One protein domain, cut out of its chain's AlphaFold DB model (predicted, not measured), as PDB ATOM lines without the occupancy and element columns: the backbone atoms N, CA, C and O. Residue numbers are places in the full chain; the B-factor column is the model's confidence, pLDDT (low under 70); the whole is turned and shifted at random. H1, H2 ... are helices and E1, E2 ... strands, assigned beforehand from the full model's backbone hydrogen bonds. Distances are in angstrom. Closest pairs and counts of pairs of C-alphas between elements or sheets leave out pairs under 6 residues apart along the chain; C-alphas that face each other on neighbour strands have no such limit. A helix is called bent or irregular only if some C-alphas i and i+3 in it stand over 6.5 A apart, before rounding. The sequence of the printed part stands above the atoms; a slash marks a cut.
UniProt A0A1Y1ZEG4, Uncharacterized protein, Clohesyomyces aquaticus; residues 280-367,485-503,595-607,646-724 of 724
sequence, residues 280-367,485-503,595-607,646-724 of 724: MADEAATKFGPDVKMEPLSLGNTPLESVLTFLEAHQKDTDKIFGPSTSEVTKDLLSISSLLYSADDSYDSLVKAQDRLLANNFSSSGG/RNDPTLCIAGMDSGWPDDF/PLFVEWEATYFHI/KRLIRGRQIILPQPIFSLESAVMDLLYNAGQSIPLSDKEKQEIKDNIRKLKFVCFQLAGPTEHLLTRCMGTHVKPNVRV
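This is residues 280 to 367, 485 to 503, 595 to 607 and 646 to 724 of the 724 residues of an uncharacterized protein of Clohesyomyces aquaticus (UniProt A0A1Y1ZEG4). A small wall of three strands, E1, E3 and E6, has H2 packed over one face, and H4, H6 and H7 form a crossed cluster next to it, with H4 and H6 packing on H2 and H7 packing on H4 and H6. On the side of the wall away from that cluster, the two-stranded ribbon of E4 and E5 reaches outward with H8 packed on E5; H5 folds back from the end of H4 and touches no helix, and residues 716 to 724 stick out as a tail. The printed part has 199 residues, with eight named helices and six named strands in the order H1 E1 H2 H3 H4 H5 E2 E3 E4 E5 H6 H7 E6 H8. The sheets, E1 - E3 - E6 and E4 - E5, are antiparallel, and the class is mixed, helices and strands. The whole is compact, with a radius of gyration of the C-alphas of 18.7 A, and spans 55 by 48 by 42 A.

Start with H1, residues 280 to 286, which touches no helix and is not on the sheet that follows. E1, residues 297 to 300, is the antiparallel neighbour of E3, residues 489 to 493; look at N 298 and O 491, 3.0 A apart and within hydrogen-bond range. On the other side of E3 from E1 is its antiparallel neighbour E6, residues 697 to 701, with N 492 and O 698 within hydrogen-bond range at 2.8 A. H2, residues 303 to 313, is on this sheet at a height of 6.8 A, over E1 and E3 and slantwise to the strands, at 47 degrees to E1 on the local plane; they make two layers, helices on one face of a sheet. H3, residues 319 to 322, is close to but not clearly touching H4, residues 327 to 341. H4 touches H2 at a steep tilt of 58 degrees, opposite ways, closest at the C-alphas of Leu 311 and Thr 330, 7.1 A. H5, residues 347 to 361, is close to but not clearly touching H4, and meets E2, residues 362 to 365, only through their link; E2 pairs with no named strand. E4, residues 597 to 605, and E5, residues 646 to 654, are antiparallel neighbours, with N 600 and O 651 at 2.9 A. H6, residues 658 to 673, only grazes the sheet E1 E3 E6 with residues 658 to 660. It forms a helical hairpin with H7, residues 682 to 694, at a shallow tilt of 11 degrees, opposite ways; the closest C-alphas are those of Ile 660 and Arg 693, 6.5 A. H7 touches residues 329 to 332 of H4, about perpendicular at 81 degrees, closest at the C-alphas of Val 329 and Ile 688, 5.4 A. For H8, residues 705 to 709, the closest C-alphas to E5 are those of Ile 649 and His 708, 6.6 A. Every O i to N i+4 pair is within hydrogen-bond range in H1, H2, H5, H6 and H8; H4 has 9 of 11, H7 has 7 of 9, and H3 is too short for such a pair.

Find C-alpha 280 at (-6.945, -21.459, 51.205), where H1 begins. H2 runs 15.5 A, H4 21.3 A and H5 20.9 A. H4 and H7 are irregular: C-alphas 335 and 338 are 7.2 A apart, and C-alphas 690 and 693 are 7.6 A apart. E4 covers 25.3 A and E5 26.3 A. H6 starts at C-alpha 658, (-1.137, -13.226, 33.386), and runs 21.8 A; H7 runs 19.5 A and E6 13.5 A. H8 ends at C-alpha 709, (-25.912, -2.159, 30.789).

The C-alphas farthest apart are those of Ser 681 and Val 724, 59.6 A. Three cuts leave gaps between C-alphas: 15.8 A from 367 to 485, 15.0 A from 503 to 595, and 9.6 A from 607 to 646. Of the links that are printed whole, none is long. Residues 716 to 724 stand free, ending at the chain's last residue. The mean pLDDT of the printed part is 73.8; it is under 70 at residues 317 to 327, 337 to 360, 673 to 678 and 711 to 724.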
ATOM      1  N   MET A 280      -7.444 -22.831  51.396       73.62
ATOM      2  CA  MET A 280      -6.945 -21.459  51.205       73.62
ATOM      3  C   MET A 280      -8.086 -20.456  50.953       73.62
ATOM      4  O   MET A 280      -7.977 -19.292  51.329       73.62
ATOM      5  N   ALA A 281      -9.214 -20.908  50.388       76.50
ATOM      6  CA  ALA A 281     -10.418 -20.086  50.257       76.50
ATOM      7  C   ALA A 281     -10.997 -19.678  51.614       76.50
ATOM      8  O   ALA A 281     -11.444 -18.545  51.759       76.50
ATOM      9  N   ASP A 282     -10.990 -20.577  52.604       80.81
ATOM     10  CA  ASP A 282     -11.492 -20.263  53.945       80.81
ATOM     11  C   ASP A 282     -10.596 -19.199  54.598       80.81
ATOM     12  O   ASP A 282     -11.096 -18.248  55.193       80.81
ATOM     13  N   GLU A 283      -9.276 -19.300  54.408       78.56
ATOM     14  CA  GLU A 283      -8.311 -18.305  54.892       78.56
ATOM     15  C   GLU A 283      -8.494 -16.946  54.212       78.56
ATOM     16  O   GLU A 283      -8.539 -15.922  54.893       78.56
ATOM     17  N   ALA A 284      -8.674 -16.922  52.889       79.25
ATOM     18  CA  ALA A 284      -8.991 -15.697  52.160       79.25
ATOM     19  C   ALA A 284     -10.336 -15.101  52.612       79.25
ATOM     20  O   ALA A 284     -10.424 -13.896  52.834       79.25
ATOM     21  N   ALA A 285     -11.364 -15.927  52.829       82.44
ATOM     22  CA  ALA A 285     -12.682 -15.484  53.280       82.44
ATOM     23  C   ALA A 285     -12.640 -14.826  54.666       82.44
ATOM     24  O   ALA A 285     -13.350 -13.846  54.889       82.44
ATOM     25  N   THR A 286     -11.771 -15.286  55.578       83.56
ATOM     26  CA  THR A 286     -11.603 -14.618  56.884       83.56
ATOM     27  C   THR A 286     -11.161 -13.158  56.759       83.56
ATOM     28  O   THR A 286     -11.494 -12.350  57.624       83.56
ATOM     29  N   LYS A 287     -10.490 -12.785  55.656       80.12
ATOM     30  CA  LYS A 287     -10.057 -11.402  55.384       80.12
ATOM     31  C   LYS A 287     -11.214 -10.456  55.065       80.12
ATOM     32  O   LYS A 287     -11.057  -9.253  55.224       80.12
ATOM     33  N   PHE A 288     -12.367 -10.994  54.671       83.19
ATOM     34  CA  PHE A 288     -13.617 -10.251  54.479       83.19
ATOM     35  C   PHE A 288     -14.480 -10.213  55.752       83.19
ATOM     36  O   PHE A 288     -15.595  -9.689  55.739       83.19
ATOM     37  N   GLY A 289     -14.003 -10.813  56.845       82.06
ATOM     38  CA  GLY A 289     -14.702 -10.838  58.120       82.06
ATOM     39  C   GLY A 289     -14.661  -9.488  58.849       82.06
ATOM     40  O   GLY A 289     -13.760  -8.681  58.622       82.06
ATOM     41  N   PRO A 290     -15.591  -9.252  59.791       78.69
ATOM     42  CA  PRO A 290     -15.674  -7.998  60.549       78.69
ATOM     43  C   PRO A 290     -14.443  -7.722  61.432       78.69
ATOM     44  O   PRO A 290     -14.221  -6.582  61.839       78.69
ATOM     45  N   ASP A 291     -13.646  -8.752  61.730       79.06
ATOM     46  CA  ASP A 291     -12.458  -8.664  62.584       79.06
ATOM     47  C   ASP A 291     -11.239  -8.066  61.862       79.06
ATOM     48  O   ASP A 291     -10.287  -7.610  62.505       79.06
ATOM     49  N   VAL A 292     -11.262  -8.022  60.527       75.75
ATOM     50  CA  VAL A 292     -10.197  -7.427  59.717       75.75
ATOM     51  C   VAL A 292     -10.567  -5.978  59.407       75.75
ATOM     52  O   VAL A 292     -11.447  -5.692  58.603       75.75
ATOM     53  N   LYS A 293      -9.885  -5.027  60.060       74.38
ATOM     54  CA  LYS A 293     -10.077  -3.573  59.862       74.38
ATOM     55  C   LYS A 293      -9.427  -3.068  58.568       74.38
ATOM     56  O   LYS A 293      -8.667  -2.102  58.588       74.38
ATOM     57  N   MET A 294      -9.673  -3.751  57.462       75.69
ATOM     58  CA  MET A 294      -9.118  -3.419  56.160       75.69
ATOM     59  C   MET A 294     -10.052  -3.919  55.060       75.69
ATOM     60  O   MET A 294     -10.605  -5.003  55.182       75.69
ATOM     61  N   GLU A 295     -10.207  -3.138  53.991       84.12
ATOM     62  CA  GLU A 295     -10.918  -3.553  52.785       84.12
ATOM     63  C   GLU A 295      -9.954  -4.351  51.883       84.12
ATOM     64  O   GLU A 295      -9.018  -3.760  51.346       84.12
ATOM     65  N   PRO A 296     -10.137  -5.671  51.685       85.94
ATOM     66  CA  PRO A 296      -9.238  -6.502  50.873       85.94
ATOM     67  C   PRO A 296      -9.423  -6.301  49.354       85.94
ATOM     68  O   PRO A 296      -8.859  -7.054  48.556       85.94
ATOM     69  N   LEU A 297     -10.227  -5.317  48.940       89.31
ATOM     70  CA  LEU A 297     -10.592  -5.045  47.556       89.31
ATOM     71  C   LEU A 297     -10.037  -3.707  47.075       89.31
ATOM     72  O   LEU A 297     -10.067  -2.694  47.771       89.31
ATOM     73  N   SER A 298      -9.598  -3.681  45.822       89.62
ATOM     74  CA  SER A 298      -9.210  -2.444  45.146       89.62
ATOM     75  C   SER A 298      -9.583  -2.482  43.668       89.62
ATOM     76  O   SER A 298      -9.645  -3.543  43.047       89.62
ATOM     77  N   LEU A 299      -9.863  -1.308  43.103       87.94
ATOM     78  CA  LEU A 299     -10.270  -1.140  41.710       87.94
ATOM     79  C   LEU A 299      -9.277  -0.232  40.982       87.94
ATOM     80  O   LEU A 299      -8.933   0.839  41.479       87.94
ATOM     81  N   GLY A 300      -8.867  -0.646  39.789       82.62
ATOM     82  CA  GLY A 300      -8.059   0.131  38.846       82.62
ATOM     83  C   GLY A 300      -8.557  -0.087  37.418       82.62
ATOM     84  O   GLY A 300      -9.440  -0.911  37.198       82.62
ATOM     85  N   ASN A 301      -8.028   0.622  36.419       78.25
ATOM     86  CA  ASN A 301      -8.317   0.267  35.023       78.25
ATOM     87  C   ASN A 301      -7.438  -0.908  34.562       78.25
ATOM     88  O   ASN A 301      -7.849  -1.683  33.705       78.25
ATOM     89  N   THR A 302      -6.255  -1.068  35.164       77.12
ATOM     90  CA  THR A 302      -5.312  -2.165  34.893       77.12
ATOM     91  C   THR A 302      -4.994  -2.955  36.171       77.12
ATOM     92  O   THR A 302      -5.185  -2.425  37.269       77.12
ATOM     93  N   PRO A 303      -4.464  -4.192  36.065       80.12
ATOM     94  CA  PRO A 303      -3.985  -4.943  37.228       80.12
ATOM     95  C   PRO A 303      -2.901  -4.219  38.031       80.12
ATOM     96  O   PRO A 303      -2.893  -4.275  39.255       80.12
ATOM     97  N   LEU A 304      -1.996  -3.508  37.353       77.69
ATOM     98  CA  LEU A 304      -0.969  -2.713  38.025       77.69
ATOM     99  C   LEU A 304      -1.607  -1.583  38.840       77.69
ATOM    100  O   LEU A 304      -1.281  -1.403  40.009       77.69
ATOM    101  N   GLU A 305      -2.550  -0.849  38.241       77.81
ATOM    102  CA  GLU A 305      -3.263   0.224  38.936       77.81
ATOM    103  C   GLU A 305      -4.049  -0.289  40.138       77.81
ATOM    104  O   GLU A 305      -4.045   0.378  41.169       77.81
ATOM    105  N   SER A 306      -4.721  -1.441  40.040       84.38
ATOM    106  CA  SER A 306      -5.479  -1.999  41.163       84.38
ATOM    107  C   SER A 306      -4.552  -2.448  42.299       84.38
ATOM    108  O   SER A 306      -4.782  -2.068  43.445       84.38
ATOM    109  N   VAL A 307      -3.444  -3.135  41.995       81.75
ATOM    110  CA  VAL A 307      -2.443  -3.516  43.007       81.75
ATOM    111  C   VAL A 307      -1.853  -2.281  43.683       81.75
ATOM    112  O   VAL A 307      -1.950  -2.157  44.901       81.75
ATOM    113  N   LEU A 308      -1.315  -1.318  42.926       80.00
ATOM    114  CA  LEU A 308      -0.773  -0.075  43.495       80.00
ATOM    115  C   LEU A 308      -1.832   0.683  44.307       80.00
ATOM    116  O   LEU A 308      -1.536   1.226  45.373       80.00
ATOM    117  N   THR A 309      -3.086   0.652  43.844       83.81
ATOM    118  CA  THR A 309      -4.227   1.261  44.532       83.81
ATOM    119  C   THR A 309      -4.393   0.709  45.942       83.81
ATOM    120  O   THR A 309      -4.598   1.492  46.878       83.81
ATOM    121  N   PHE A 310      -4.273  -0.612  46.087       85.62
ATOM    122  CA  PHE A 310      -4.295  -1.308  47.367       85.62
ATOM    123  C   PHE A 310      -3.067  -0.991  48.225       85.62
ATOM    124  O   PHE A 310      -3.213  -0.623  49.391       85.62
ATOM    125  N   LEU A 311      -1.861  -1.101  47.653       81.00
ATOM    126  CA  LEU A 311      -0.608  -0.905  48.390       81.00
ATOM    127  C   LEU A 311      -0.539   0.488  49.027       81.00
ATOM    128  O   LEU A 311      -0.172   0.621  50.192       81.00
ATOM    129  N   GLU A 312      -0.957   1.525  48.299       79.12
ATOM    130  CA  GLU A 312      -1.013   2.898  48.813       79.12
ATOM    131  C   GLU A 312      -2.062   3.089  49.920       79.12
ATOM    132  O   GLU A 312      -1.822   3.828  50.873       79.12
ATOM    133  N   ALA A 313      -3.222   2.431  49.823       80.62
ATOM    134  CA  ALA A 313      -4.267   2.529  50.845       80.62
ATOM    135  C   ALA A 313      -3.873   1.811  52.151       80.62
ATOM    136  O   ALA A 313      -4.334   2.189  53.231       80.62
ATOM    137  N   HIS A 314      -2.992   0.809  52.057       77.88
ATOM    138  CA  HIS A 314      -2.652  -0.110  53.146       77.88
ATOM    139  C   HIS A 314      -1.145  -0.202  53.436       77.88
ATOM    140  O   HIS A 314      -0.653  -1.235  53.896       77.88
ATOM    141  N   GLN A 315      -0.409   0.900  53.248       72.19
ATOM    142  CA  GLN A 315       1.046   0.986  53.483       72.19
ATOM    143  C   GLN A 315       1.491   0.546  54.889       72.19
ATOM    144  O   GLN A 315       2.644   0.185  55.088       72.19
ATOM    145  N   LYS A 316       0.596   0.607  55.885       70.31
ATOM    146  CA  LYS A 316       0.896   0.276  57.289       70.31
ATOM    147  C   LYS A 316       0.540  -1.163  57.685       70.31
ATOM    148  O   LYS A 316       0.889  -1.576  58.786       70.31
ATOM    149  N   ASP A 317      -0.151  -1.913  56.825       67.81
ATOM    150  CA  ASP A 317      -0.746  -3.221  57.152       67.81
ATOM    151  C   ASP A 317      -0.342  -4.337  56.172       67.81
ATOM    152  O   ASP A 317      -0.968  -5.396  56.117       67.81
ATOM    153  N   THR A 318       0.712  -4.118  55.390       62.69
ATOM    154  CA  THR A 318       0.993  -4.887  54.172       62.69
ATOM    155  C   THR A 318       1.507  -6.306  54.438       62.69
ATOM    156  O   THR A 318       1.068  -7.248  53.774       62.69
ATOM    157  N   ASP A 319       2.307  -6.495  55.495       62.81
ATOM    158  CA  ASP A 319       2.805  -7.812  55.939       62.81
ATOM    159  C   ASP A 319       1.699  -8.792  56.342       62.81
ATOM    160  O   ASP A 319       1.851 -10.007  56.223       62.81
ATOM    161  N   LYS A 320       0.564  -8.279  56.832       65.38
ATOM    162  CA  LYS A 320      -0.528  -9.123  57.339       65.38
ATOM    163  C   LYS A 320      -1.286  -9.834  56.219       65.38
ATOM    164  O   LYS A 320      -2.001 -10.795  56.494       65.38
ATOM    165  N   ILE A 321      -1.182  -9.354  54.975       66.75
ATOM    166  CA  ILE A 321      -2.080  -9.761  53.886       66.75
ATOM    167  C   ILE A 321      -1.343 -10.433  52.735       66.75
ATOM    168  O   ILE A 321      -1.810 -11.489  52.297       66.75
ATOM    169  N   PHE A 322      -0.218  -9.875  52.276       67.69
ATOM    170  CA  PHE A 322       0.524 -10.418  51.132       67.69
ATOM    171  C   PHE A 322       1.445 -11.590  51.481       67.69
ATOM    172  O   PHE A 322       1.914 -12.269  50.574       67.69
ATOM    173  N   GLY A 323       1.631 -11.889  52.769       64.44
ATOM    174  CA  GLY A 323       2.417 -13.024  53.251       64.44
ATOM    175  C   GLY A 323       3.751 -12.612  53.887       64.44
ATOM    176  O   GLY A 323       4.150 -11.450  53.810       64.44
ATOM    177  N   PRO A 324       4.452 -13.548  54.547       59.75
ATOM    178  CA  PRO A 324       5.717 -13.257  55.216       59.75
ATOM    179  C   PRO A 324       6.796 -12.818  54.211       59.75
ATOM    180  O   PRO A 324       6.917 -13.407  53.140       59.75
ATOM    181  N   SER A 325       7.623 -11.835  54.585       61.94
ATOM    182  CA  SER A 325       8.719 -11.279  53.760       61.94
ATOM    183  C   SER A 325       8.270 -10.497  52.513       61.94
ATOM    184  O   SER A 325       9.014 -10.409  51.542       61.94
ATOM    185  N   THR A 326       7.055  -9.933  52.517       64.69
ATOM    186  CA  THR A 326       6.528  -9.151  51.380       64.69
ATOM    187  C   THR A 326       6.460  -7.639  51.626       64.69
ATOM    188  O   THR A 326       6.243  -6.893  50.669       64.69
ATOM    189  N   SER A 327       6.679  -7.154  52.856       66.56
ATOM    190  CA  SER A 327       6.706  -5.713  53.174       66.56
ATOM    191  C   SER A 327       7.759  -4.944  52.402       66.56
ATOM    192  O   SER A 327       7.429  -3.909  51.830       66.56
ATOM    193  N   GLU A 328       9.000  -5.431  52.387       71.75
ATOM    194  CA  GLU A 328      10.103  -4.724  51.730       71.75
ATOM    195  C   GLU A 328       9.861  -4.659  50.217       71.75
ATOM    196  O   GLU A 328       9.819  -3.570  49.658       71.75
ATOM    197  N   VAL A 329       9.484  -5.779  49.585       73.00
ATOM    198  CA  VAL A 329       9.073  -5.816  48.165       73.00
ATOM    199  C   VAL A 329       7.944  -4.826  47.870       73.00
ATOM    200  O   VAL A 329       7.951  -4.139  46.853       73.00
ATOM    201  N   THR A 330       6.955  -4.736  48.757       74.50
ATOM    202  CA  THR A 330       5.815  -3.830  48.592       74.50
ATOM    203  C   THR A 330       6.222  -2.363  48.715       74.50
ATOM    204  O   THR A 330       5.781  -1.517  47.934       74.50
ATOM    205  N   LYS A 331       7.061  -2.048  49.697       76.00
ATOM    206  CA  LYS A 331       7.595  -0.705  49.910       76.00
ATOM    207  C   LYS A 331       8.463  -0.277  48.729       76.00
ATOM    208  O   LYS A 331       8.327   0.853  48.260       76.00
ATOM    209  N   ASP A 332       9.263  -1.192  48.198       75.38
ATOM    210  CA  ASP A 332      10.091  -0.946  47.028       75.38
ATOM    211  C   ASP A 332       9.234  -0.750  45.773       75.38
ATOM    212  O   ASP A 332       9.450   0.217  45.041       75.38
ATOM    213  N   LEU A 333       8.188  -1.565  45.573       77.50
ATOM    214  CA  LEU A 333       7.195  -1.388  44.503       77.50
ATOM    215  C   LEU A 333       6.509  -0.019  44.565       77.50
ATOM    216  O   LEU A 333       6.320   0.631  43.537       77.50
ATOM    217  N   LEU A 334       6.158   0.447  45.765       75.88
ATOM    218  CA  LEU A 334       5.622   1.792  45.967       75.88
ATOM    219  C   LEU A 334       6.660   2.873  45.650       75.88
ATOM    220  O   LEU A 334       6.302   3.876  45.034       75.88
ATOM    221  N   SER A 335       7.931   2.679  46.008       72.00
ATOM    222  CA  SER A 335       8.990   3.651  45.713       72.00
ATOM    223  C   SER A 335       9.214   3.841  44.205       72.00
ATOM    224  O   SER A 335       9.406   4.968  43.746       72.00
ATOM    225  N   ILE A 336       9.085   2.766  43.420       71.81
ATOM    226  CA  ILE A 336       9.230   2.788  41.956       71.81
ATOM    227  C   ILE A 336       7.903   2.983  41.216       71.81
ATOM    228  O   ILE A 336       7.905   3.087  39.995       71.81
ATOM    229  N   SER A 337       6.770   3.071  41.918       69.31
ATOM    230  CA  SER A 337       5.440   3.234  41.309       69.31
ATOM    231  C   SER A 337       5.355   4.457  40.396       69.31
ATOM    232  O   SER A 337       4.827   4.374  39.291       69.31
ATOM    233  N   SER A 338       5.947   5.579  40.813       61.78
ATOM    234  CA  SER A 338       6.035   6.798  40.002       61.78
ATOM    235  C   SER A 338       6.828   6.580  38.708       61.78
ATOM    236  O   SER A 338       6.416   7.069  37.656       61.78
ATOM    237  N   LEU A 339       7.899   5.781  38.761       63.94
ATOM    238  CA  LEU A 339       8.749   5.408  37.623       63.94
ATOM    239  C   LEU A 339       8.079   4.379  36.705       63.94
ATOM    240  O   LEU A 339       8.231   4.449  35.490       63.94
ATOM    241  N   LEU A 340       7.256   3.478  37.253       61.62
ATOM    242  CA  LEU A 340       6.416   2.572  36.459       61.62
ATOM    243  C   LEU A 340       5.421   3.347  35.575       61.62
ATOM    244  O   LEU A 340       5.069   2.880  34.493       61.62
ATOM    245  N   TYR A 341       5.005   4.546  35.998       59.69
ATOM    246  CA  TYR A 341       4.212   5.467  35.175       59.69
ATOM    247  C   TYR A 341       5.058   6.379  34.267       59.69
ATOM    248  O   TYR A 341       4.550   6.850  33.250       59.69
ATOM    249  N   SER A 342       6.326   6.628  34.609       53.66
ATOM    250  CA  SER A 342       7.235   7.563  33.928       53.66
ATOM    251  C   SER A 342       8.488   6.837  33.430       53.66
ATOM    252  O   SER A 342       9.580   6.970  33.966       53.66
ATOM    253  N   ALA A 343       8.339   6.040  32.373       46.62
ATOM    254  CA  ALA A 343       9.450   5.244  31.846       46.62
ATOM    255  C   ALA A 343      10.540   6.057  31.099       46.62
ATOM    256  O   ALA A 343      11.409   5.446  30.492       46.62
ATOM    257  N   ASP A 344      10.499   7.396  31.102       40.69
ATOM    258  CA  ASP A 344      11.633   8.283  30.783       40.69
ATOM    259  C   ASP A 344      11.221   9.756  30.979       40.69
ATOM    260  O   ASP A 344      10.128  10.155  30.576       40.69
ATOM    261  N   ASP A 345      12.113  10.589  31.519       45.91
ATOM    262  CA  ASP A 345      11.869  12.013  31.836       45.91
ATOM    263  C   ASP A 345      11.920  12.956  30.608       45.91
ATOM    264  O   ASP A 345      11.939  14.183  30.730       45.91
ATOM    265  N   SER A 346      11.958  12.406  29.389       52.34
ATOM    266  CA  SER A 346      11.879  13.216  28.169       52.34
ATOM    267  C   SER A 346      10.424  13.605  27.872       52.34
ATOM    268  O   SER A 346       9.503  12.813  28.073       52.34
ATOM    269  N   TYR A 347      10.192  14.815  27.353       50.16
ATOM    270  CA  TYR A 347       8.850  15.276  26.963       50.16
ATOM    271  C   TYR A 347       8.152  14.291  26.004       50.16
ATOM    272  O   TYR A 347       6.979  13.969  26.188       50.16
ATOM    273  N   ASP A 348       8.896  13.726  25.049       50.38
ATOM    274  CA  ASP A 348       8.391  12.713  24.116       50.38
ATOM    275  C   ASP A 348       8.052  11.386  24.810       50.38
ATOM    276  O   ASP A 348       7.140  10.672  24.395       50.38
ATOM    277  N   SER A 349       8.767  11.046  25.881       55.94
ATOM    278  CA  SER A 349       8.513   9.851  26.686       55.94
ATOM    279  C   SER A 349       7.280  10.007  27.570       55.94
ATOM    280  O   SER A 349       6.524   9.050  27.705       55.94
ATOM    281  N   LEU A 350       7.010  11.207  28.089       50.50
ATOM    282  CA  LEU A 350       5.774  11.520  28.815       50.50
ATOM    283  C   LEU A 350       4.548  11.470  27.900       50.50
ATOM    284  O   LEU A 350       3.528  10.901  28.285       50.50
ATOM    285  N   VAL A 351       4.657  11.983  26.669       52.81
ATOM    286  CA  VAL A 351       3.594  11.851  25.657       52.81
ATOM    287  C   VAL A 351       3.383  10.380  25.293       52.81
ATOM    288  O   VAL A 351       2.253   9.905  25.314       52.81
ATOM    289  N   LYS A 352       4.457   9.607  25.075       55.06
ATOM    290  CA  LYS A 352       4.360   8.155  24.836       55.06
ATOM    291  C   LYS A 352       3.777   7.391  26.023       55.06
ATOM    292  O   LYS A 352       3.017   6.450  25.817       55.06
ATOM    293  N   ALA A 353       4.135   7.749  27.254       54.81
ATOM    294  CA  ALA A 353       3.598   7.135  28.464       54.81
ATOM    295  C   ALA A 353       2.112   7.466  28.622       54.81
ATOM    296  O   ALA A 353       1.316   6.579  28.917       54.81
ATOM    297  N   GLN A 354       1.715   8.708  28.342       56.81
ATOM    298  CA  GLN A 354       0.319   9.124  28.319       56.81
ATOM    299  C   GLN A 354      -0.471   8.397  27.225       56.81
ATOM    300  O   GLN A 354      -1.561   7.903  27.507       56.81
ATOM    301  N   ASP A 355       0.084   8.248  26.024       59.34
ATOM    302  CA  ASP A 355      -0.529   7.481  24.936       59.34
ATOM    303  C   ASP A 355      -0.635   5.992  25.282       59.34
ATOM    304  O   ASP A 355      -1.669   5.380  25.028       59.34
ATOM    305  N   ARG A 356       0.379   5.405  25.935       62.34
ATOM    306  CA  ARG A 356       0.323   4.028  26.460       62.34
ATOM    307  C   ARG A 356      -0.726   3.879  27.558       62.34
ATOM    308  O   ARG A 356      -1.457   2.895  27.566       62.34
ATOM    309  N   LEU A 357      -0.844   4.848  28.466       61.94
ATOM    310  CA  LEU A 357      -1.872   4.853  29.509       61.94
ATOM    311  C   LEU A 357      -3.274   4.981  28.910       61.94
ATOM    312  O   LEU A 357      -4.187   4.275  29.328       61.94
ATOM    313  N   LEU A 358      -3.455   5.843  27.909       64.31
ATOM    314  CA  LEU A 358      -4.708   5.950  27.167       64.31
ATOM    315  C   LEU A 358      -5.001   4.655  26.397       64.31
ATOM    316  O   LEU A 358      -6.120   4.159  26.466       64.31
ATOM    317  N   ALA A 359      -4.006   4.046  25.755       67.06
ATOM    318  CA  ALA A 359      -4.161   2.760  25.079       67.06
ATOM    319  C   ALA A 359      -4.522   1.618  26.048       67.06
ATOM    320  O   ALA A 359      -5.318   0.753  25.702       67.06
ATOM    321  N   ASN A 360      -4.001   1.632  27.277       67.44
ATOM    322  CA  ASN A 360      -4.337   0.633  28.297       67.44
ATOM    323  C   ASN A 360      -5.725   0.860  28.918       67.44
ATOM    324  O   ASN A 360      -6.391  -0.090  29.331       67.44
ATOM    325  N   ASN A 361      -6.182   2.112  28.984       71.38
ATOM    326  CA  ASN A 361      -7.461   2.482  29.595       71.38
ATOM    327  C   ASN A 361      -8.650   2.388  28.631       71.38
ATOM    328  O   ASN A 361      -9.798   2.356  29.085       71.38
ATOM    329  N   PHE A 362      -8.400   2.359  27.323       78.06
ATOM    330  CA  PHE A 362      -9.431   2.350  26.295       78.06
ATOM    331  C   PHE A 362      -9.228   1.194  25.318       78.06
ATOM    332  O   PHE A 362      -8.133   0.980  24.810       78.06
ATOM    333  N   SER A 363     -10.303   0.487  24.984       76.75
ATOM    334  CA  SER A 363     -10.307  -0.440  23.856       76.75
ATOM    335  C   SER A 363     -10.670   0.318  22.588       76.75
ATOM    336  O   SER A 363     -11.637   1.085  22.543       76.75
ATOM    337  N   SER A 364      -9.878   0.102  21.540       80.50
ATOM    338  CA  SER A 364     -10.175   0.615  20.208       80.50
ATOM    339  C   SER A 364     -11.010  -0.391  19.426       80.50
ATOM    340  O   SER A 364     -10.661  -1.568  19.338       80.50
ATOM    341  N   SER A 365     -12.060   0.088  18.776       80.50
ATOM    342  CA  SER A 365     -12.760  -0.630  17.715       80.50
ATOM    343  C   SER A 365     -12.456   0.030  16.371       80.50
ATOM    344  O   SER A 365     -12.304   1.250  16.284       80.50
ATOM    345  N   GLY A 366     -12.306  -0.777  15.319       80.50
ATOM    346  CA  GLY A 366     -11.946  -0.271  13.994       80.50
ATOM    347  C   GLY A 366     -12.983   0.722  13.465       80.50
ATOM    348  O   GLY A 366     -14.172   0.413  13.439       80.50
ATOM    349  N   GLY A 367     -12.529   1.895  13.019       83.75
ATOM    350  CA  GLY A 367     -13.384   2.961  12.480       83.75
ATOM    351  C   GLY A 367     -13.736   2.804  10.998       83.75
ATOM    352  O   GLY A 367     -14.337   3.703  10.415       83.75
ATOM    353  N   ARG A 485     -14.019   3.079  27.026       77.38
ATOM    354  CA  ARG A 485     -13.252   2.794  28.238       77.38
ATOM    355  C   ARG A 485     -13.304   1.295  28.522       77.38
ATOM    356  O   ARG A 485     -14.359   0.685  28.380       77.38
ATOM    357  N   ASN A 486     -12.173   0.720  28.911       79.31
ATOM    358  CA  ASN A 486     -12.120  -0.668  29.345       79.31
ATOM    359  C   ASN A 486     -12.928  -0.853  30.632       79.31
ATOM    360  O   ASN A 486     -12.988   0.048  31.475       79.31
ATOM    361  N   ASP A 487     -13.536  -2.029  30.782       83.06
ATOM    362  CA  ASP A 487     -14.174  -2.402  32.039       83.06
ATOM    363  C   ASP A 487     -13.128  -2.374  33.180       83.06
ATOM    364  O   ASP A 487     -11.950  -2.658  32.936       83.06
ATOM    365  N   PRO A 488     -13.518  -2.024  34.418       85.75
ATOM    366  CA  PRO A 488     -12.584  -1.900  35.534       85.75
ATOM    367  C   PRO A 488     -11.960  -3.247  35.925       85.75
ATOM    368  O   PRO A 488     -12.587  -4.299  35.827       85.75
ATOM    369  N   THR A 489     -10.734  -3.202  36.434       87.12
ATOM    370  CA  THR A 489     -10.009  -4.336  37.013       87.12
ATOM    371  C   THR A 489     -10.154  -4.344  38.530       87.12
ATOM    372  O   THR A 489      -9.800  -3.370  39.195       87.12
ATOM    373  N   LEU A 490     -10.640  -5.458  39.081       90.12
ATOM    374  CA  LEU A 490     -10.680  -5.718  40.517       90.12
ATOM    375  C   LEU A 490      -9.419  -6.474  40.939       90.12
ATOM    376  O   LEU A 490      -9.010  -7.425  40.274       90.12
ATOM    377  N   CYS A 491      -8.825  -6.068  42.056       89.31
ATOM    378  CA  CYS A 491      -7.807  -6.825  42.771       89.31
ATOM    379  C   CYS A 491      -8.371  -7.287  44.119       89.31
ATOM    380  O   CYS A 491      -8.916  -6.485  44.881       89.31
ATOM    381  N   ILE A 492      -8.226  -8.584  44.385       88.88
ATOM    382  CA  ILE A 492      -8.478  -9.225  45.673       88.88
ATOM    383  C   ILE A 492      -7.118  -9.477  46.320       88.88
ATOM    384  O   ILE A 492      -6.344 -10.314  45.845       88.88
ATOM    385  N   ALA A 493      -6.822  -8.746  47.389       84.94
ATOM    386  CA  ALA A 493      -5.568  -8.871  48.109       84.94
ATOM    387  C   ALA A 493      -5.609 -10.018  49.124       84.94
ATOM    388  O   ALA A 493      -6.620 -10.298  49.770       84.94
ATOM    389  N   GLY A 494      -4.468 -10.677  49.293       79.50
ATOM    390  CA  GLY A 494      -4.297 -11.771  50.234       79.50
ATOM    391  C   GLY A 494      -4.884 -13.106  49.787       79.50
ATOM    392  O   GLY A 494      -5.060 -13.983  50.633       79.50
ATOM    393  N   MET A 495      -5.175 -13.269  48.502       81.44
ATOM    394  CA  MET A 495      -5.554 -14.552  47.918       81.44
ATOM    395  C   MET A 495      -4.397 -15.072  47.068       81.44
ATOM    396  O   MET A 495      -3.843 -14.317  46.272       81.44
ATOM    397  N   ASP A 496      -4.018 -16.336  47.256       76.62
ATOM    398  CA  ASP A 496      -3.033 -16.990  46.392       76.62
ATOM    399  C   ASP A 496      -3.567 -17.072  44.952       76.62
ATOM    400  O   ASP A 496      -4.772 -17.228  44.730       76.62
ATOM    401  N   SER A 497      -2.671 -16.968  43.968       72.62
ATOM    402  CA  SER A 497      -3.036 -16.912  42.544       72.62
ATOM    403  C   SER A 497      -3.736 -18.184  42.045       72.62
ATOM    404  O   SER A 497      -4.388 -18.156  41.004       72.62
ATOM    405  N   GLY A 498      -3.595 -19.295  42.776       73.38
ATOM    406  CA  GLY A 498      -4.030 -20.628  42.356       73.38
ATOM    407  C   GLY A 498      -3.084 -21.317  41.383       73.38
ATOM    408  O   GLY A 498      -3.308 -22.477  41.047       73.38
ATOM    409  N   TRP A 499      -2.026 -20.630  40.950       76.81
ATOM    410  CA  TRP A 499      -1.048 -21.130  39.995       76.81
ATOM    411  C   TRP A 499       0.303 -21.339  40.686       76.81
ATOM    412  O   TRP A 499       0.669 -20.529  41.536       76.81
ATOM    413  N   PRO A 500       1.057 -22.395  40.337       75.56
ATOM    414  CA  PRO A 500       2.418 -22.576  40.837       75.56
ATOM    415  C   PRO A 500       3.335 -21.400  40.468       75.56
ATOM    416  O   PRO A 500       3.259 -20.883  39.352       75.56
ATOM    417  N   ASP A 501       4.252 -21.019  41.359       73.88
ATOM    418  CA  ASP A 501       5.221 -19.935  41.109       73.88
ATOM    419  C   ASP A 501       6.166 -20.242  39.925       73.88
ATOM    420  O   ASP A 501       6.671 -19.330  39.259       73.88
ATOM    421  N   ASP A 502       6.363 -21.532  39.633       75.44
ATOM    422  CA  ASP A 502       7.185 -22.070  38.546       75.44
ATOM    423  C   ASP A 502       6.386 -22.340  37.253       75.44
ATOM    424  O   ASP A 502       6.889 -22.960  36.313       75.44
ATOM    425  N   PHE A 503       5.141 -21.852  37.151       78.38
ATOM    426  CA  PHE A 503       4.238 -22.132  36.024       78.38
ATOM    427  C   PHE A 503       4.806 -21.755  34.643       78.38
ATOM    428  O   PHE A 503       4.437 -22.377  33.639       78.38
ATOM    429  N   PRO A 595      -8.142 -21.089  42.900       75.69
ATOM    430  CA  PRO A 595      -9.223 -20.312  42.320       75.69
ATOM    431  C   PRO A 595      -9.049 -20.261  40.793       75.69
ATOM    432  O   PRO A 595      -8.081 -19.711  40.279       75.69
ATOM    433  N   LEU A 596     -10.000 -20.840  40.057       75.44
ATOM    434  CA  LEU A 596      -9.955 -20.903  38.587       75.44
ATOM    435  C   LEU A 596     -10.840 -19.853  37.920       75.44
ATOM    436  O   LEU A 596     -10.569 -19.399  36.812       75.44
ATOM    437  N   PHE A 597     -11.906 -19.449  38.597       79.75
ATOM    438  CA  PHE A 597     -12.767 -18.362  38.170       79.75
ATOM    439  C   PHE A 597     -13.279 -17.599  39.388       79.75
ATOM    440  O   PHE A 597     -13.408 -18.160  40.477       79.75
ATOM    441  N   VAL A 598     -13.600 -16.326  39.186       81.44
ATOM    442  CA  VAL A 598     -14.390 -15.534  40.128       81.44
ATOM    443  C   VAL A 598     -15.763 -15.306  39.535       81.44
ATOM    444  O   VAL A 598     -15.894 -14.908  38.376       81.44
ATOM    445  N   GLU A 599     -16.785 -15.526  40.349       85.38
ATOM    446  CA  GLU A 599     -18.113 -14.976  40.116       85.38
ATOM    447  C   GLU A 599     -18.265 -13.733  40.975       85.38
ATOM    448  O   GLU A 599     -17.942 -13.744  42.163       85.38
ATOM    449  N   TRP A 600     -18.728 -12.654  40.364       85.56
ATOM    450  CA  TRP A 600     -18.934 -11.391  41.049       85.56
ATOM    451  C   TRP A 600     -20.345 -10.888  40.784       85.56
ATOM    452  O   TRP A 600     -20.916 -11.092  39.711       85.56
ATOM    453  N   GLU A 601     -20.897 -10.211  41.779       87.44
ATOM    454  CA  GLU A 601     -22.181  -9.536  41.714       87.44
ATOM    455  C   GLU A 601     -21.985  -8.117  42.243       87.44
ATOM    456  O   GLU A 601     -21.369  -7.911  43.288       87.44
ATOM    457  N   ALA A 602     -22.473  -7.128  41.502       86.81
ATOM    458  CA  ALA A 602     -22.396  -5.731  41.883       86.81
ATOM    459  C   ALA A 602     -23.739  -5.042  41.649       86.81
ATOM    460  O   ALA A 602     -24.473  -5.335  40.702       86.81
ATOM    461  N   THR A 603     -24.058  -4.084  42.514       89.00
ATOM    462  CA  THR A 603     -25.199  -3.194  42.301       89.00
ATOM    463  C   THR A 603     -24.715  -1.957  41.558       89.00
ATOM    464  O   THR A 603     -23.949  -1.160  42.095       89.00
ATOM    465  N   TYR A 604     -25.156  -1.803  40.313       87.12
ATOM    466  CA  TYR A 604     -24.956  -0.590  39.534       87.12
ATOM    467  C   TYR A 604     -25.985   0.459  39.949       87.12
ATOM    468  O   TYR A 604     -27.174   0.154  39.990       87.12
ATOM    469  N   PHE A 605     -25.533   1.687  40.194       87.69
ATOM    470  CA  PHE A 605     -26.385   2.849  40.432       87.69
ATOM    471  C   PHE A 605     -26.231   3.819  39.266       87.69
ATOM    472  O   PHE A 605     -25.115   4.248  38.957       87.69
ATOM    473  N   HIS A 606     -27.336   4.153  38.604       86.62
ATOM    474  CA  HIS A 606     -27.297   5.097  37.499       86.62
ATOM    475  C   HIS A 606     -27.155   6.527  38.025       86.62
ATOM    476  O   HIS A 606     -27.968   6.999  38.820       86.62
ATOM    477  N   ILE A 607     -26.114   7.226  37.569       86.06
ATOM    478  CA  ILE A 607     -25.875   8.627  37.915       86.06
ATOM    479  C   ILE A 607     -26.241   9.478  36.704       86.06
ATOM    480  O   ILE A 607     -25.567   9.433  35.672       86.06
ATOM    481  N   LYS A 646     -31.273   1.482  40.249       88.81
ATOM    482  CA  LYS A 646     -30.285   0.443  40.500       88.81
ATOM    483  C   LYS A 646     -30.538  -0.797  39.663       88.81
ATOM    484  O   LYS A 646     -31.678  -1.206  39.440       88.81
ATOM    485  N   ARG A 647     -29.453  -1.439  39.247       86.50
ATOM    486  CA  ARG A 647     -29.473  -2.683  38.473       86.50
ATOM    487  C   ARG A 647     -28.494  -3.665  39.082       86.50
ATOM    488  O   ARG A 647     -27.398  -3.281  39.480       86.50
ATOM    489  N   LEU A 648     -28.888  -4.930  39.136       84.75
ATOM    490  CA  LEU A 648     -27.975  -5.996  39.512       84.75
ATOM    491  C   LEU A 648     -27.188  -6.419  38.277       84.75
ATOM    492  O   LEU A 648     -27.780  -6.823  37.275       84.75
ATOM    493  N   ILE A 649     -25.868  -6.315  38.350       85.56
ATOM    494  CA  ILE A 649     -24.956  -6.818  37.329       85.56
ATOM    495  C   ILE A 649     -24.124  -7.942  37.931       85.56
ATOM    496  O   ILE A 649     -23.781  -7.917  39.111       85.56
ATOM    497  N   ARG A 650     -23.836  -8.957  37.127       84.25
ATOM    498  CA  ARG A 650     -23.125 -10.153  37.568       84.25
ATOM    499  C   ARG A 650     -22.239 -10.645  36.451       84.25
ATOM    500  O   ARG A 650     -22.663 -10.608  35.305       84.25
ATOM    501  N   GLY A 651     -21.068 -11.153  36.778       79.88
ATOM    502  CA  GLY A 651     -20.154 -11.696  35.789       79.88
ATOM    503  C   GLY A 651     -19.400 -12.894  36.330       79.88
ATOM    504  O   GLY A 651     -19.343 -13.135  37.535       79.88
ATOM    505  N   ARG A 652     -18.810 -13.647  35.406       81.12
ATOM    506  CA  ARG A 652     -17.846 -14.697  35.712       81.12
ATOM    507  C   ARG A 652     -16.587 -14.415  34.913       81.12
ATOM    508  O   ARG A 652     -16.669 -14.213  33.706       81.12
ATOM    509  N   GLN A 653     -15.445 -14.438  35.580       80.56
ATOM    510  CA  GLN A 653     -14.154 -14.226  34.949       80.56
ATOM    511  C   GLN A 653     -13.211 -15.369  35.294       80.56
ATOM    512  O   GLN A 653     -13.128 -15.787  36.445       80.56
ATOM    513  N   ILE A 654     -12.497 -15.863  34.287       79.19
ATOM    514  CA  ILE A 654     -11.429 -16.841  34.479       79.19
ATOM    515  C   ILE A 654     -10.239 -16.139  35.138       79.19
ATOM    516  O   ILE A 654      -9.826 -15.068  34.684       79.19
ATOM    517  N   ILE A 655      -9.693 -16.752  36.186       79.88
ATOM    518  CA  ILE A 655      -8.465 -16.309  36.838       79.88
ATOM    519  C   ILE A 655      -7.301 -16.906  36.068       79.88
ATOM    520  O   ILE A 655      -7.169 -18.119  35.937       79.88
ATOM    521  N   LEU A 656      -6.456 -16.027  35.555       78.62
ATOM    522  CA  LEU A 656      -5.281 -16.385  34.786       78.62
ATOM    523  C   LEU A 656      -4.034 -15.880  35.525       78.62
ATOM    524  O   LEU A 656      -4.132 -14.870  36.222       78.62
ATOM    525  N   PRO A 657      -2.862 -16.515  35.371       75.69
ATOM    526  CA  PRO A 657      -1.626 -16.048  36.006       75.69
ATOM    527  C   PRO A 657      -1.033 -14.781  35.342       75.69
ATOM    528  O   PRO A 657      -0.131 -14.138  35.867       75.69
ATOM    529  N   GLN A 658      -1.574 -14.363  34.199       77.06
ATOM    530  CA  GLN A 658      -1.137 -13.226  33.386       77.06
ATOM    531  C   GLN A 658      -0.962 -11.910  34.163       77.06
ATOM    532  O   GLN A 658      -0.001 -11.201  33.865       77.06
ATOM    533  N   PRO A 659      -1.824 -11.530  35.129       79.31
ATOM    534  CA  PRO A 659      -1.663 -10.279  35.857       79.31
ATOM    535  C   PRO A 659      -0.359 -10.204  36.651       79.31
ATOM    536  O   PRO A 659       0.289  -9.159  36.628       79.31
ATOM    537  N   ILE A 660       0.056 -11.298  37.305       79.56
ATOM    538  CA  ILE A 660       1.302 -11.297  38.078       79.56
ATOM    539  C   ILE A 660       2.527 -11.308  37.161       79.56
ATOM    540  O   ILE A 660       3.487 -10.593  37.426       79.56
ATOM    541  N   PHE A 661       2.450 -11.995  36.019       78.31
ATOM    542  CA  PHE A 661       3.509 -11.951  35.005       78.31
ATOM    543  C   PHE A 661       3.616 -10.589  34.322       78.31
ATOM    544  O   PHE A 661       4.711 -10.129  34.029       78.31
ATOM    545  N   SER A 662       2.490  -9.916  34.082       77.44
ATOM    546  CA  SER A 662       2.490  -8.567  33.507       77.44
ATOM    547  C   SER A 662       3.119  -7.564  34.474       77.44
ATOM    548  O   SER A 662       3.866  -6.688  34.046       77.44
ATOM    549  N   LEU A 663       2.844  -7.716  35.776       78.00
ATOM    550  CA  LEU A 663       3.486  -6.936  36.830       78.00
ATOM    551  C   LEU A 663       4.994  -7.214  36.887       78.00
ATOM    552  O   LEU A 663       5.779  -6.270  36.885       78.00
ATOM    553  N   GLU A 664       5.392  -8.487  36.892       81.12
ATOM    554  CA  GLU A 664       6.799  -8.894  36.863       81.12
ATOM    555  C   GLU A 664       7.521  -8.294  35.658       81.12
ATOM    556  O   GLU A 664       8.510  -7.595  35.845       81.12
ATOM    557  N   SER A 665       7.005  -8.478  34.442       78.62
ATOM    558  CA  SER A 665       7.608  -7.927  33.225       78.62
ATOM    559  C   SER A 665       7.742  -6.407  33.280       78.62
ATOM    560  O   SER A 665       8.811  -5.891  32.980       78.62
ATOM    561  N   ALA A 666       6.709  -5.681  33.725       74.69
ATOM    562  CA  ALA A 666       6.771  -4.222  33.835       74.69
ATOM    563  C   ALA A 666       7.852  -3.757  34.827       74.69
ATOM    564  O   ALA A 666       8.578  -2.797  34.561       74.69
ATOM    565  N   VAL A 667       7.980  -4.451  35.958       77.12
ATOM    566  CA  VAL A 667       9.004  -4.161  36.967       77.12
ATOM    567  C   VAL A 667      10.394  -4.531  36.453       77.12
ATOM    568  O   VAL A 667      11.320  -3.742  36.598       77.12
ATOM    569  N   MET A 668      10.551  -5.684  35.805       79.75
ATOM    570  CA  MET A 668      11.824  -6.119  35.224       79.75
ATOM    571  C   MET A 668      12.286  -5.172  34.119       79.75
ATOM    572  O   MET A 668      13.438  -4.749  34.138       79.75
ATOM    573  N   ASP A 669      11.397  -4.791  33.202       72.50
ATOM    574  CA  ASP A 669      11.690  -3.830  32.138       72.50
ATOM    575  C   ASP A 669      12.148  -2.493  32.720       72.50
ATOM    576  O   ASP A 669      13.106  -1.906  32.219       72.50
ATOM    577  N   LEU A 670      11.523  -2.026  33.805       73.06
ATOM    578  CA  LEU A 670      11.983  -0.835  34.510       73.06
ATOM    579  C   LEU A 670      13.383  -1.046  35.103       73.06
ATOM    580  O   LEU A 670      14.259  -0.216  34.894       73.06
ATOM    581  N   LEU A 671      13.615  -2.163  35.799       76.56
ATOM    582  CA  LEU A 671      14.904  -2.476  36.424       76.56
ATOM    583  C   LEU A 671      16.054  -2.632  35.413       76.56
ATOM    584  O   LEU A 671      17.204  -2.385  35.775       76.56
ATOM    585  N   TYR A 672      15.765  -3.065  34.181       73.50
ATOM    586  CA  TYR A 672      16.757  -3.213  33.112       73.50
ATOM    587  C   TYR A 672      16.978  -1.927  32.307       73.50
ATOM    588  O   TYR A 672      18.110  -1.673  31.895       73.50
ATOM    589  N   ASN A 673      15.928  -1.131  32.069       66.56
ATOM    590  CA  ASN A 673      15.998   0.039  31.187       66.56
ATOM    591  C   ASN A 673      16.272   1.354  31.928       66.56
ATOM    592  O   ASN A 673      16.943   2.228  31.380       66.56
ATOM    593  N   ALA A 674      15.796   1.515  33.166       60.75
ATOM    594  CA  ALA A 674      16.145   2.679  33.969       60.75
ATOM    595  C   ALA A 674      17.554   2.467  34.544       60.75
ATOM    596  O   ALA A 674      17.780   1.566  35.344       60.75
ATOM    597  N   GLY A 675      18.529   3.257  34.084       56.47
ATOM    598  CA  GLY A 675      19.934   3.167  34.501       56.47
ATOM    599  C   GLY A 675      20.182   3.504  35.986       56.47
ATOM    600  O   GLY A 675      19.509   3.029  36.893       56.47
ATOM    601  N   GLN A 676      21.183   4.344  36.284       52.38
ATOM    602  CA  GLN A 676      21.562   4.709  37.668       52.38
ATOM    603  C   GLN A 676      20.518   5.549  38.449       52.38
ATOM    604  O   GLN A 676      20.793   5.949  39.576       52.38
ATOM    605  N   SER A 677      19.340   5.837  37.886       62.59
ATOM    606  CA  SER A 677      18.323   6.729  38.469       62.59
ATOM    607  C   SER A 677      17.255   6.032  39.324       62.59
ATOM    608  O   SER A 677      16.406   6.716  39.896       62.59
ATOM    609  N   ILE A 678      17.269   4.700  39.440       68.62
ATOM    610  CA  ILE A 678      16.310   3.976  40.290       68.62
ATOM    611  C   ILE A 678      16.724   4.118  41.767       68.62
ATOM    612  O   ILE A 678      17.868   3.794  42.094       68.62
ATOM    613  N   PRO A 679      15.822   4.523  42.683       74.56
ATOM    614  CA  PRO A 679      16.110   4.666  44.112       74.56
ATOM    615  C   PRO A 679      16.150   3.310  44.850       74.56
ATOM    616  O   PRO A 679      15.592   3.188  45.934       74.56
ATOM    617  N   LEU A 680      16.784   2.290  44.258       78.69
ATOM    618  CA  LEU A 680      16.907   0.935  44.810       78.69
ATOM    619  C   LEU A 680      18.357   0.439  44.718       78.69
ATOM    620  O   LEU A 680      19.013   0.560  43.679       78.69
ATOM    621  N   SER A 681      18.835  -0.179  45.793       80.81
ATOM    622  CA  SER A 681      20.099  -0.916  45.866       80.81
ATOM    623  C   SER A 681      20.031  -2.244  45.106       80.81
ATOM    624  O   SER A 681      18.960  -2.801  44.878       80.81
ATOM    625  N   ASP A 682      21.182  -2.814  44.741       81.88
ATOM    626  CA  ASP A 682      21.220  -4.098  44.022       81.88
ATOM    627  C   ASP A 682      20.633  -5.262  44.835       81.88
ATOM    628  O   ASP A 682      20.083  -6.203  44.263       81.88
ATOM    629  N   LYS A 683      20.693  -5.174  46.171       83.44
ATOM    630  CA  LYS A 683      20.051  -6.141  47.067       83.44
ATOM    631  C   LYS A 683      18.526  -6.057  46.969       83.44
ATOM    632  O   LYS A 683      17.891  -7.088  46.788       83.44
ATOM    633  N   GLU A 684      17.963  -4.852  47.041       80.69
ATOM    634  CA  GLU A 684      16.515  -4.614  46.913       80.69
ATOM    635  C   GLU A 684      16.018  -5.039  45.525       80.69
ATOM    636  O   GLU A 684      15.014  -5.737  45.397       80.69
ATOM    637  N   LYS A 685      16.789  -4.741  44.469       81.25
ATOM    638  CA  LYS A 685      16.489  -5.231  43.115       81.25
ATOM    639  C   LYS A 685      16.404  -6.754  43.073       81.25
ATOM    640  O   LYS A 685      15.462  -7.280  42.492       81.25
ATOM    641  N   GLN A 686      17.364  -7.464  43.664       82.00
ATOM    642  CA  GLN A 686      17.346  -8.928  43.699       82.00
ATOM    643  C   GLN A 686      16.176  -9.465  44.538       82.00
ATOM    644  O   GLN A 686      15.519 -10.422  44.137       82.00
ATOM    645  N   GLU A 687      15.852  -8.808  45.650       81.62
ATOM    646  CA  GLU A 687      14.741  -9.182  46.525       81.62
ATOM    647  C   GLU A 687      13.375  -9.053  45.834       81.62
ATOM    648  O   GLU A 687      12.535  -9.945  45.973       81.62
ATOM    649  N   ILE A 688      13.174  -8.012  45.018       81.81
ATOM    650  CA  ILE A 688      11.991  -7.884  44.155       81.81
ATOM    651  C   ILE A 688      11.942  -9.037  43.148       81.81
ATOM    652  O   ILE A 688      10.899  -9.678  43.011       81.81
ATOM    653  N   LYS A 689      13.058  -9.337  42.469       80.56
ATOM    654  CA  LYS A 689      13.117 -10.422  41.473       80.56
ATOM    655  C   LYS A 689      12.726 -11.775  42.069       80.56
ATOM    656  O   LYS A 689      11.970 -12.515  41.449       80.56
ATOM    657  N   ASP A 690      13.190 -12.064  43.281       80.69
ATOM    658  CA  ASP A 690      13.012 -13.372  43.918       80.69
ATOM    659  C   ASP A 690      11.636 -13.556  44.586       80.69
ATOM    660  O   ASP A 690      11.249 -14.682  44.921       80.69
ATOM    661  N   ASN A 691      10.890 -12.466  44.814       80.44
ATOM    662  CA  ASN A 691       9.671 -12.496  45.630       80.44
ATOM    663  C   ASN A 691       8.429 -11.878  44.974       80.44
ATOM    664  O   ASN A 691       7.335 -12.082  45.495       80.44
ATOM    665  N   ILE A 692       8.535 -11.187  43.833       82.06
ATOM    666  CA  ILE A 692       7.375 -10.556  43.174       82.06
ATOM    667  C   ILE A 692       6.257 -11.552  42.831       82.06
ATOM    668  O   ILE A 692       5.083 -11.225  42.983       82.06
ATOM    669  N   ARG A 693       6.607 -12.792  42.454       79.12
ATOM    670  CA  ARG A 693       5.637 -13.870  42.178       79.12
ATOM    671  C   ARG A 693       4.929 -14.398  43.429       79.12
ATOM    672  O   ARG A 693       3.835 -14.930  43.314       79.12
ATOM    673  N   LYS A 694       5.516 -14.199  44.614       78.62
ATOM    674  CA  LYS A 694       4.970 -14.661  45.902       78.62
ATOM    675  C   LYS A 694       3.915 -13.714  46.475       78.62
ATOM    676  O   LYS A 694       3.329 -14.007  47.517       78.62
ATOM    677  N   LEU A 695       3.694 -12.561  45.839       79.31
ATOM    678  CA  LEU A 695       2.676 -11.611  46.263       79.31
ATOM    679  C   LEU A 695       1.285 -12.238  46.121       79.31
ATOM    680  O   LEU A 695       0.828 -12.559  45.025       79.31
ATOM    681  N   LYS A 696       0.584 -12.366  47.249       83.00
ATOM    682  CA  LYS A 696      -0.759 -12.950  47.294       83.00
ATOM    683  C   LYS A 696      -1.813 -11.954  46.822       83.00
ATOM    684  O   LYS A 696      -2.369 -11.212  47.632       83.00
ATOM    685  N   PHE A 697      -2.098 -11.927  45.526       84.12
ATOM    686  CA  PHE A 697      -3.263 -11.239  44.981       84.12
ATOM    687  C   PHE A 697      -3.846 -11.954  43.770       84.12
ATOM    688  O   PHE A 697      -3.159 -12.652  43.027       84.12
ATOM    689  N   VAL A 698      -5.120 -11.673  43.513       87.25
ATOM    690  CA  VAL A 698      -5.791 -12.049  42.271       87.25
ATOM    691  C   VAL A 698      -6.370 -10.803  41.631       87.25
ATOM    692  O   VAL A 698      -7.161 -10.091  42.246       87.25
ATOM    693  N   CYS A 699      -5.972 -10.538  40.389       88.06
ATOM    694  CA  CYS A 699      -6.508  -9.443  39.591       88.06
ATOM    695  C   CYS A 699      -7.310  -9.989  38.420       88.06
ATOM    696  O   CYS A 699      -6.869 -10.907  37.734       88.06
ATOM    697  N   PHE A 700      -8.463  -9.394  38.156       86.62
ATOM    698  CA  PHE A 700      -9.260  -9.735  36.991       86.62
ATOM    699  C   PHE A 700     -10.114  -8.550  36.564       86.62
ATOM    700  O   PHE A 700     -10.578  -7.757  37.383       86.62
ATOM    701  N   GLN A 701     -10.313  -8.420  35.256       85.75
ATOM    702  CA  GLN A 701     -11.240  -7.438  34.724       85.75
ATOM    703  C   GLN A 701     -12.664  -7.871  35.073       85.75
ATOM    704  O   GLN A 701     -13.034  -9.029  34.865       85.75
ATOM    705  N   LEU A 702     -13.472  -6.955  35.605       85.25
ATOM    706  CA  LEU A 702     -14.911  -7.149  35.730       85.25
ATOM    707  C   LEU A 702     -15.481  -7.093  34.317       85.25
ATOM    708  O   LEU A 702     -15.978  -6.056  33.927       85.25
ATOM    709  N   ALA A 703     -15.320  -8.143  33.515       75.69
ATOM    710  CA  ALA A 703     -15.738  -8.136  32.118       75.69
ATOM    711  C   ALA A 703     -17.266  -8.150  32.002       75.69
ATOM    712  O   ALA A 703     -17.949  -8.899  32.707       75.69
ATOM    713  N   GLY A 704     -17.805  -7.331  31.100       74.25
ATOM    714  CA  GLY A 704     -19.228  -7.306  30.783       74.25
ATOM    715  C   GLY A 704     -20.121  -6.256  31.465       74.25
ATOM    716  O   GLY A 704     -21.266  -6.193  31.040       74.25
ATOM    717  N   PRO A 705     -19.731  -5.405  32.442       78.88
ATOM    718  CA  PRO A 705     -20.555  -4.307  32.946       78.88
ATOM    719  C   PRO A 705     -21.151  -3.459  31.830       78.88
ATOM    720  O   PRO A 705     -22.361  -3.248  31.809       78.88
ATOM    721  N   THR A 706     -20.325  -3.023  30.874       77.62
ATOM    722  CA  THR A 706     -20.786  -2.238  29.724       77.62
ATOM    723  C   THR A 706     -21.835  -3.007  28.922       77.62
ATOM    724  O   THR A 706     -22.915  -2.495  28.633       77.62
ATOM    725  N   GLU A 707     -21.563  -4.275  28.637       75.56
ATOM    726  CA  GLU A 707     -22.441  -5.137  27.851       75.56
ATOM    727  C   GLU A 707     -23.753  -5.445  28.607       75.56
ATOM    728  O   GLU A 707     -24.834  -5.313  28.035       75.56
ATOM    729  N   HIS A 708     -23.708  -5.701  29.918       73.94
ATOM    730  CA  HIS A 708     -24.879  -5.856  30.788       73.94
ATOM    731  C   HIS A 708     -25.769  -4.615  30.782       73.94
ATOM    732  O   HIS A 708     -26.993  -4.737  30.685       73.94
ATOM    733  N   LEU A 709     -25.173  -3.421  30.854       76.81
ATOM    734  CA  LEU A 709     -25.912  -2.159  30.789       76.81
ATOM    735  C   LEU A 709     -26.539  -1.926  29.409       76.81
ATOM    736  O   LEU A 709     -27.613  -1.328  29.330       76.81
ATOM    737  N   LEU A 710     -25.909  -2.441  28.353       74.25
ATOM    738  CA  LEU A 710     -26.412  -2.430  26.978       74.25
ATOM    739  C   LEU A 710     -27.290  -3.645  26.636       74.25
ATOM    740  O   LEU A 710     -27.722  -3.778  25.492       74.25
ATOM    741  N   THR A 711     -27.585  -4.531  27.593       68.75
ATOM    742  CA  THR A 711     -28.333  -5.792  27.397       68.75
ATOM    743  C   THR A 711     -27.720  -6.752  26.369       68.75
ATOM    744  O   THR A 711     -28.402  -7.580  25.765       68.75
ATOM    745  N   ARG A 712     -26.407  -6.666  26.181       66.00
ATOM    746  CA  ARG A 712     -25.607  -7.567  25.360       66.00
ATOM    747  C   ARG A 712     -24.978  -8.583  26.314       66.00
ATOM    748  O   ARG A 712     -24.249  -8.219  27.228       66.00
ATOM    749  N   CYS A 713     -25.318  -9.863  26.195       55.72
ATOM    750  CA  CYS A 713     -24.668 -10.883  27.018       55.72
ATOM    751  C   CYS A 713     -23.330 -11.266  26.382       55.72
ATOM    752  O   CYS A 713     -23.292 -11.650  25.214       55.72
ATOM    753  N   MET A 714     -22.252 -11.198  27.163       53.16
ATOM    754  CA  MET A 714     -21.004 -11.880  26.838       53.16
ATOM    755  C   MET A 714     -21.009 -13.285  27.435       53.16
ATOM    756  O   MET A 714     -21.449 -13.501  28.563       53.16
ATOM    757  N   GLY A 715     -20.485 -14.236  26.674       48.75
ATOM    758  CA  GLY A 715     -20.215 -15.592  27.119       48.75
ATOM    759  C   GLY A 715     -19.204 -16.242  26.183       48.75
ATOM    760  O   GLY A 715     -19.154 -15.929  24.991       48.75
ATOM    761  N   THR A 716     -18.388 -17.148  26.714       45.56
ATOM    762  CA  THR A 716     -17.616 -18.101  25.911       45.56
ATOM    763  C   THR A 716     -18.593 -19.095  25.293       45.56
ATOM    764  O   THR A 716     -18.817 -20.183  25.816       45.56
ATOM    765  N   HIS A 717     -19.248 -18.687  24.210       49.44
ATOM    766  CA  HIS A 717     -19.992 -19.616  23.373       49.44
ATOM    767  C   HIS A 717     -18.981 -20.525  22.682       49.44
ATOM    768  O   HIS A 717     -17.997 -20.032  22.121       49.44
ATOM    769  N   VAL A 718     -19.214 -21.836  22.744       45.91
ATOM    770  CA  VAL A 718     -18.407 -22.805  22.003       45.91
ATOM    771  C   VAL A 718     -18.506 -22.423  20.532       45.91
ATOM    772  O   VAL A 718     -19.598 -22.380  19.965       45.91
ATOM    773  N   LYS A 719     -17.377 -22.034  19.939       48.66
ATOM    774  CA  LYS A 719     -17.323 -21.750  18.509       48.66
ATOM    775  C   LYS A 719     -17.179 -23.093  17.801       48.66
ATOM    776  O   LYS A 719     -16.301 -23.854  18.203       48.66
ATOM    777  N   PRO A 720     -18.005 -23.394  16.790       51.16
ATOM    778  CA  PRO A 720     -17.795 -24.596  16.006       51.16
ATOM    779  C   PRO A 720     -16.416 -24.540  15.348       51.16
ATOM    780  O   PRO A 720     -15.968 -23.472  14.910       51.16
ATOM    781  N   ASN A 721     -15.736 -25.687  15.333       50.16
ATOM    782  CA  ASN A 721     -14.401 -25.819  14.747       50.16
ATOM    783  C   ASN A 721     -14.442 -25.655  13.221       50.16
ATOM    784  O   ASN A 721     -13.459 -25.226  12.627       50.16
ATOM    785  N   VAL A 722     -15.607 -25.885  12.609       48.84
ATOM    786  CA  VAL A 722     -15.886 -25.555  11.213       48.84
ATOM    787  C   VAL A 722     -16.786 -24.327  11.132       48.84
ATOM    788  O   VAL A 722     -17.840 -24.264  11.767       48.84
ATOM    789  N   ARG A 723     -16.363 -23.341  10.338       45.66
ATOM    790  CA  ARG A 723     -17.154 -22.155   9.995       45.66
ATOM    791  C   ARG A 723     -17.639 -22.326   8.559       45.66
ATOM    792  O   ARG A 723     -16.827 -22.176   7.655       45.66
ATOM    793  N   VAL A 724     -18.918 -22.656   8.393       41.66
ATOM    794  CA  VAL A 724     -19.594 -22.662   7.084       41.66
ATOM    795  C   VAL A 724     -19.970 -21.239   6.683       41.66
ATOM    796  O   VAL A 724     -20.417 -20.476   7.582       41.66
TER     797      VAL A 724